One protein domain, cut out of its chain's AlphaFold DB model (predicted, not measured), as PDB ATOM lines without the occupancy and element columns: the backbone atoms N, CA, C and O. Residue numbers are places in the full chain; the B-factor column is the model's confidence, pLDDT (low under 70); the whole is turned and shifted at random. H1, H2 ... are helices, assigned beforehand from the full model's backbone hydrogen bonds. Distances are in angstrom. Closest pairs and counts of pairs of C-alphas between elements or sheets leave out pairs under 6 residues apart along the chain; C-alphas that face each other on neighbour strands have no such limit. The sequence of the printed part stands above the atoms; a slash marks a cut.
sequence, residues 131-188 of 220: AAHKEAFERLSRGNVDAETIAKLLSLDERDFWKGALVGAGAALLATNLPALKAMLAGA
ATOM      1  N   ALA A 131      52.359 -73.626  67.689       78.94
ATOM      2  CA  ALA A 131      52.206 -72.624  68.742       78.94
ATOM      3  C   ALA A 131      53.576 -72.169  69.265       78.94
ATOM      4  O   ALA A 131      53.816 -70.965  69.377       78.94
ATOM      5  N   ALA A 132      54.502 -73.110  69.472       75.12
ATOM      6  CA  ALA A 132      55.872 -72.804  69.882       75.12
ATOM      7  C   ALA A 132      56.622 -71.956  68.833       75.12
ATOM      8  O   ALA A 132      57.343 -71.020  69.186       75.12
ATOM      9  N   HIS A 133      56.410 -72.214  67.536       75.38
ATOM     10  CA  HIS A 133      57.015 -71.434  66.451       75.38
ATOM     11  C   HIS A 133      56.484 -69.999  66.379       75.38
ATOM     12  O   HIS A 133      57.260 -69.064  66.167       75.38
ATOM     13  N   LYS A 134      55.177 -69.800  66.590       82.50
ATOM     14  CA  LYS A 134      54.581 -68.456  66.626       82.50
ATOM     15  C   LYS A 134      55.132 -67.631  67.785       82.50
ATOM     16  O   LYS A 134      55.484 -66.472  67.581       82.50
ATOM     17  N   GLU A 135      55.276 -68.235  68.961       80.44
ATOM     18  CA  GLU A 135      55.843 -67.565  70.134       80.44
ATOM     19  C   GLU A 135      57.328 -67.204  69.935       80.44
ATOM     20  O   GLU A 135      57.755 -66.100  70.284       80.44
ATOM     21  N   ALA A 136      58.115 -68.093  69.321       74.25
ATOM     22  CA  ALA A 136      59.513 -67.821  68.979       74.25
ATOM     23  C   ALA A 136      59.648 -66.677  67.958       74.25
ATOM     24  O   ALA A 136      60.496 -65.797  68.124       74.25
ATOM     25  N   PHE A 137      58.786 -66.645  66.936       80.38
ATOM     26  CA  PHE A 137      58.768 -65.570  65.942       80.38
ATOM     27  C   PHE A 137      58.350 -64.225  66.552       80.38
ATOM     28  O   PHE A 137      58.925 -63.188  66.225       80.38
ATOM     29  N   GLU A 138      57.388 -64.229  67.473       83.31
ATOM     30  CA  GLU A 138      56.961 -63.020  68.175       83.31
ATOM     31  C   GLU A 138      58.040 -62.486  69.135       83.31
ATOM     32  O   GLU A 138      58.213 -61.276  69.271       83.31
ATOM     33  N   ARG A 139      58.834 -63.365  69.759       78.06
ATOM     34  CA  ARG A 139      60.031 -62.952  70.513       78.06
ATOM     35  C   ARG A 139      61.119 -62.372  69.606       78.06
ATOM     36  O   ARG A 139      61.700 -61.341  69.947       78.06
ATOM     37  N   LEU A 140      61.349 -62.995  68.448       81.88
ATOM     38  CA  LEU A 140      62.312 -62.530  67.446       81.88
ATOM     39  C   LEU A 140      61.945 -61.136  66.917       81.88
ATOM     40  O   LEU A 140      62.812 -60.269  66.826       81.88
ATOM     41  N   SER A 141      60.664 -60.888  66.624       81.62
ATOM     42  CA  SER A 141      60.189 -59.596  66.107       81.62
ATOM     43  C   SER A 141      60.247 -58.468  67.140       81.62
ATOM     44  O   SER A 141      60.411 -57.306  66.774       81.62
ATOM     45  N   ARG A 142      60.185 -58.802  68.433       86.12
ATOM     46  CA  ARG A 142      60.425 -57.865  69.543       86.12
ATOM     47  C   ARG A 142      61.916 -57.603  69.802       86.12
ATOM     48  O   ARG A 142      62.241 -56.865  70.726       86.12
ATOM     49  N   GLY A 143      62.816 -58.202  69.015       83.62
ATOM     50  CA  GLY A 143      64.267 -58.036  69.138       83.62
ATOM     51  C   GLY A 143      64.897 -58.831  70.281       83.62
ATOM     52  O   GLY A 143      66.084 -58.666  70.549       83.62
ATOM     53  N   ASN A 144      64.135 -59.704  70.950       79.88
ATOM     54  CA  ASN A 144      64.638 -60.493  72.067       79.88
ATOM     55  C   ASN A 144      65.134 -61.848  71.549       79.88
ATOM     56  O   ASN A 144      64.419 -62.856  71.549       79.88
ATOM     57  N   VAL A 145      66.346 -61.823  70.996       79.81
ATOM     58  CA  VAL A 145      66.960 -62.969  70.327       79.81
ATOM     59  C   VAL A 145      67.838 -63.721  71.316       79.81
ATOM     60  O   VAL A 145      69.012 -63.410  71.489       79.81
ATOM     61  N   ASP A 146      67.247 -64.713  71.974       82.56
ATOM     62  CA  ASP A 146      67.977 -65.571  72.901       82.56
ATOM     63  C   ASP A 146      68.704 -66.708  72.163       82.56
ATOM     64  O   ASP A 146      68.257 -67.178  71.106       82.56
ATOM     65  N   ALA A 147      69.809 -67.188  72.734       76.06
ATOM     66  CA  ALA A 147      70.606 -68.270  72.150       76.06
ATOM     67  C   ALA A 147      69.783 -69.560  71.998       76.06
ATOM     68  O   ALA A 147      69.997 -70.320  71.059       76.06
ATOM     69  N   GLU A 148      68.796 -69.774  72.871       77.12
ATOM     70  CA  GLU A 148      67.862 -70.898  72.794       77.12
ATOM     71  C   GLU A 148      66.863 -70.756  71.629       77.12
ATOM     72  O   GLU A 148      66.512 -71.745  70.988       77.12
ATOM     73  N   THR A 149      66.442 -69.530  71.298       71.38
ATOM     74  CA  THR A 149      65.577 -69.247  70.139       71.38
ATOM     75  C   THR A 149      66.341 -69.460  68.837       71.38
ATOM     76  O   THR A 149      65.829 -70.096  67.919       71.38
ATOM     77  N   ILE A 150      67.593 -68.994  68.774       69.50
ATOM     78  CA  ILE A 150      68.483 -69.268  67.640       69.50
ATOM     79  C   ILE A 150      68.769 -70.768  67.554       69.50
ATOM     80  O   ILE A 150      68.700 -71.324  66.467       69.50
ATOM     81  N   ALA A 151      69.030 -71.441  68.676       73.88
ATOM     82  CA  ALA A 151      69.245 -72.880  68.692       73.88
ATOM     83  C   ALA A 151      68.010 -73.629  68.183       73.88
ATOM     84  O   ALA A 151      68.180 -74.505  67.355       73.88
ATOM     85  N   LYS A 152      66.781 -73.252  68.567       69.44
ATOM     86  CA  LYS A 152      65.538 -73.857  68.044       69.44
ATOM     87  C   LYS A 152      65.311 -73.568  66.556       69.44
ATOM     88  O   LYS A 152      64.889 -74.462  65.834       69.44
ATOM     89  N   LEU A 153      65.650 -72.367  66.080       62.72
ATOM     90  CA  LEU A 153      65.613 -72.024  64.651       62.72
ATOM     91  C   LEU A 153      66.708 -72.744  63.841       62.72
ATOM     92  O   LEU A 153      66.488 -73.087  62.686       62.72
ATOM     93  N   LEU A 154      67.880 -73.001  64.428       68.12
ATOM     94  CA  LEU A 154      68.974 -73.757  63.805       68.12
ATOM     95  C   LEU A 154      68.778 -75.277  63.921       68.12
ATOM     96  O   LEU A 154      69.266 -76.011  63.066       68.12
ATOM     97  N   SER A 155      68.050 -75.741  64.942       64.00
ATOM     98  CA  SER A 155      67.619 -77.134  65.122       64.00
ATOM     99  C   SER A 155      66.371 -77.481  64.315       64.00
ATOM    100  O   SER A 155      65.882 -78.603  64.445       64.00
ATOM    101  N   LEU A 156      65.876 -76.574  63.462       61.09
ATOM    102  CA  LEU A 156      65.019 -76.952  62.343       61.09
ATOM    103  C   LEU A 156      65.829 -77.917  61.463       61.09
ATOM    104  O   LEU A 156      66.572 -77.515  60.569       61.09
ATOM    105  N   ASP A 157      65.681 -79.213  61.737       57.91
ATOM    106  CA  ASP A 157      66.280 -80.356  61.026       57.91
ATOM    107  C   ASP A 157      65.747 -80.486  59.579       57.91
ATOM    108  O   ASP A 157      66.004 -81.436  58.835       57.91
ATOM    109  N   GLU A 158      64.995 -79.484  59.136       62.56
ATOM    110  CA  GLU A 158      64.515 -79.324  57.785       62.56
ATOM    111  C   GLU A 158      65.685 -78.896  56.899       62.56
ATOM    112  O   GLU A 158      65.882 -77.734  56.539       62.56
ATOM    113  N   ARG A 159      66.448 -79.896  56.452       65.62
ATOM    114  CA  ARG A 159      67.314 -79.779  55.269       65.62
ATOM    115  C   ARG A 159      66.605 -79.068  54.113       65.62
ATOM    116  O   ARG A 159      67.266 -78.405  53.321       65.62
ATOM    117  N   ASP A 160      65.285 -79.194  54.009       70.00
ATOM    118  CA  ASP A 160      64.480 -78.529  52.990       70.00
ATOM    119  C   ASP A 160      64.241 -77.036  53.276       70.00
ATOM    120  O   ASP A 160      64.236 -76.253  52.323       70.00
ATOM    121  N   PHE A 161      64.185 -76.606  54.545       78.69
ATOM    122  CA  PHE A 161      64.227 -75.184  54.913       78.69
ATOM    123  C   PHE A 161      65.555 -74.559  54.484       78.69
ATOM    124  O   PHE A 161      65.562 -73.541  53.792       78.69
ATOM    125  N   TRP A 162      66.685 -75.203  54.795       84.31
ATOM    126  CA  TRP A 162      68.001 -74.706  54.381       84.31
ATOM    127  C   TRP A 162      68.180 -74.695  52.864       84.31
ATOM    128  O   TRP A 162      68.730 -73.733  52.335       84.31
ATOM    129  N   LYS A 163      67.677 -75.701  52.137       83.56
ATOM    130  CA  LYS A 163      67.653 -75.661  50.664       83.56
ATOM    131  C   LYS A 163      66.806 -74.497  50.161       83.56
ATOM    132  O   LYS A 163      67.250 -73.788  49.265       83.56
ATOM    133  N   GLY A 164      65.627 -74.276  50.742       81.25
ATOM    134  CA  GLY A 164      64.753 -73.158  50.396       81.25
ATOM    135  C   GLY A 164      65.420 -71.806  50.642       81.25
ATOM    136  O   GLY A 164      65.425 -70.958  49.755       81.25
ATOM    137  N   ALA A 165      66.059 -71.632  51.799       83.75
ATOM    138  CA  ALA A 165      66.799 -70.426  52.152       83.75
ATOM    139  C   ALA A 165      68.014 -70.208  51.238       83.75
ATOM    140  O   ALA A 165      68.235 -69.092  50.775       83.75
ATOM    141  N   LEU A 166      68.771 -71.262  50.914       84.44
ATOM    142  CA  LEU A 166      69.933 -71.174  50.027       84.44
ATOM    143  C   LEU A 166      69.521 -70.850  48.583       84.44
ATOM    144  O   LEU A 166      70.130 -69.999  47.938       84.44
ATOM    145  N   VAL A 167      68.462 -71.495  48.083       87.44
ATOM    146  CA  VAL A 167      67.890 -71.230  46.753       87.44
ATOM    147  C   VAL A 167      67.287 -69.826  46.701       87.44
ATOM    148  O   VAL A 167      67.506 -69.107  45.729       87.44
ATOM    149  N   GLY A 168      66.586 -69.403  47.755       85.44
ATOM    150  CA  GLY A 168      66.007 -68.066  47.881       85.44
ATOM    151  C   GLY A 168      67.070 -66.970  47.938       85.44
ATOM    152  O   GLY A 168      66.974 -65.991  47.202       85.44
ATOM    153  N   ALA A 169      68.126 -67.159  48.732       83.75
ATOM    154  CA  ALA A 169      69.271 -66.254  48.780       83.75
ATOM    155  C   ALA A 169      70.012 -66.214  47.436       83.75
ATOM    156  O   ALA A 169      70.378 -65.135  46.974       83.75
ATOM    157  N   GLY A 170      70.168 -67.361  46.766       81.94
ATOM    158  CA  GLY A 170      70.728 -67.439  45.417       81.94
ATOM    159  C   GLY A 170      69.898 -66.661  44.394       81.94
ATOM    160  O   GLY A 170      70.445 -65.868  43.632       81.94
ATOM    161  N   ALA A 171      68.574 -66.814  44.415       82.56
ATOM    162  CA  ALA A 171      67.667 -66.071  43.544       82.56
ATOM    163  C   ALA A 171      67.682 -64.561  43.841       82.56
ATOM    164  O   ALA A 171      67.732 -63.756  42.912       82.56
ATOM    165  N   ALA A 172      67.703 -64.168  45.118       80.00
ATOM    166  CA  ALA A 172      67.789 -62.768  45.525       80.00
ATOM    167  C   ALA A 172      69.126 -62.130  45.114       80.00
ATOM    168  O   ALA A 172      69.136 -61.008  44.608       80.00
ATOM    169  N   LEU A 173      70.247 -62.844  45.250       76.12
ATOM    170  CA  LEU A 173      71.565 -62.395  44.781       76.12
ATOM    171  C   LEU A 173      71.605 -62.236  43.259       76.12
ATOM    172  O   LEU A 173      72.091 -61.222  42.755       76.12
ATOM    173  N   LEU A 174      71.043 -63.201  42.525       75.12
ATOM    174  CA  LEU A 174      70.922 -63.122  41.068       75.12
ATOM    175  C   LEU A 174      70.046 -61.940  40.633       75.12
ATOM    176  O   LEU A 174      70.364 -61.281  39.645       75.12
ATOM    177  N   ALA A 175      68.976 -61.648  41.371       75.81
ATOM    178  CA  ALA A 175      68.076 -60.542  41.068       75.81
ATOM    179  C   ALA A 175      68.676 -59.169  41.406       75.81
ATOM    180  O   ALA A 175      68.410 -58.193  40.709       75.81
ATOM    181  N   THR A 176      69.478 -59.076  42.468       74.56
ATOM    182  CA  THR A 176      69.938 -57.784  42.997       74.56
ATOM    183  C   THR A 176      71.253 -57.308  42.401       74.56
ATOM    184  O   THR A 176      71.507 -56.104  42.439       74.56
ATOM    185  N   ASN A 177      72.103 -58.188  41.848       61.22
ATOM    186  CA  ASN A 177      73.422 -57.725  41.407       61.22
ATOM    187  C   ASN A 177      74.107 -58.555  40.306       61.22
ATOM    188  O   ASN A 177      75.215 -59.065  40.476       61.22
ATOM    189  N   LEU A 178      73.480 -58.634  39.127       70.56
ATOM    190  CA  LEU A 178      74.073 -59.250  37.928       70.56
ATOM    191  C   LEU A 178      75.482 -58.720  37.561       70.56
ATOM    192  O   LEU A 178      76.335 -59.540  37.209       70.56
ATOM    193  N   PRO A 179      75.785 -57.404  37.638       71.56
ATOM    194  CA  PRO A 179      77.123 -56.898  37.322       71.56
ATOM    195  C   PRO A 179      78.198 -57.335  38.327       71.56
ATOM    196  O   PRO A 179      79.276 -57.765  37.912       71.56
ATOM    197  N   ALA A 180      77.906 -57.293  39.633       70.94
ATOM    198  CA  ALA A 180      78.853 -57.723  40.665       70.94
ATOM    199  C   ALA A 180      79.101 -59.238  40.617       70.94
ATOM    200  O   ALA A 180      80.243 -59.678  40.738       70.94
ATOM    201  N   LEU A 181      78.059 -60.032  40.345       71.12
ATOM    202  CA  LEU A 181      78.185 -61.473  40.121       71.12
ATOM    203  C   LEU A 181      79.078 -61.792  38.920       71.12
ATOM    204  O   LEU A 181      79.863 -62.728  38.991       71.12
ATOM    205  N   LYS A 182      79.021 -61.002  37.840       74.38
ATOM    206  CA  LYS A 182      79.907 -61.181  36.678       74.38
ATOM    207  C   LYS A 182      81.375 -60.932  37.027       74.38
ATOM    208  O   LYS A 182      82.227 -61.723  36.630       74.38
ATOM    209  N   ALA A 183      81.663 -59.872  37.784       79.69
ATOM    210  CA  ALA A 183      83.020 -59.563  38.235       79.69
ATOM    211  C   ALA A 183      83.548 -60.619  39.220       79.69
ATOM    212  O   ALA A 183      84.680 -61.084  39.092       79.69
ATOM    213  N   MET A 184      82.705 -61.056  40.159       77.12
ATOM    214  CA  MET A 184      83.071 -62.055  41.160       77.12
ATOM    215  C   MET A 184      83.226 -63.453  40.551       77.12
ATOM    216  O   MET A 184      84.170 -64.154  40.892       77.12
ATOM    217  N   LEU A 185      82.364 -63.846  39.607       79.81
ATOM    218  CA  LEU A 185      82.471 -65.126  38.903       79.81
ATOM    219  C   LEU A 185      83.688 -65.151  37.970       79.81
ATOM    220  O   LEU A 185      84.372 -66.167  37.910       79.81
ATOM    221  N   ALA A 186      84.001 -64.042  37.287       80.25
ATOM    222  CA  ALA A 186      85.220 -63.927  36.485       80.25
ATOM    223  C   ALA A 186      86.487 -64.037  37.353       80.25
ATOM    224  O   ALA A 186      87.413 -64.758  36.988       80.25
ATOM    225  N   GLY A 187      86.505 -63.391  38.525       76.00
ATOM    226  CA  GLY A 187      87.603 -63.515  39.488       76.00
ATOM    227  C   GLY A 187      87.706 -64.912  40.111       76.00
ATOM    228  O   GLY A 187      88.800 -65.455  40.223       76.00
ATOM    229  N   ALA A 188      86.576 -65.529  40.460       74.69
ATOM    230  CA  ALA A 188      86.536 -66.863  41.056       74.69
ATOM    231  C   ALA A 188      86.942 -67.959  40.062       74.69
ATOM    232  O   ALA A 188      87.666 -68.870  40.446       74.69
TER     233      ALA A 188
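What this domain is: This is residues 131 to 188 of the 220 residues of an uncharacterized protein of Methyloligella sp. GL2 (UniProt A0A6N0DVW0). Start at the long helix H3, a bare rod with short helices beyond both ends: H1 and H2 make a loose pair beyond its start, steeply tilted to each other, and H4 turns off sharply at its end. The four helices, H1 to H4 along the printed part, form no common core. The printed part has 58 residues and no named strand, is all helix and extended, with a radius of gyration of the C-alphas of 16.2 A, and spans 45 by 24 by 18 A.

Where its parts are: Find C-alpha 159 at (67.314, -79.779, 55.269); from there H3, residues 159 to 176, runs 25.3 A. H4, residues 178 to 188, ends at (86.536, -66.863, 41.056). Look back to H2, residues 147 to 154, and H1, residues 131 to 141, which begins at (52.206, -72.624, 68.742).

How they stand to each other: H3 and H4 are close but not clearly touching, C-alphas 174 and 181 being closest at 7.5 A; their steep tilt of 69.6 degrees is only just short of about perpendicular. H2 and H3 are apart. H1 and H2 are close but not clearly touching, C-alphas 136 and 149 being closest at 6.3 A. In H1 to H4 every O i to N i+4 pair is within hydrogen-bond range.

The domain as a whole: C-alphas 131 and 186 are farthest apart, 47.0 A. The printed part has no cut, and its three links are tight. Look for pLDDT under 70 at residues 150, 152 to 159 and 177.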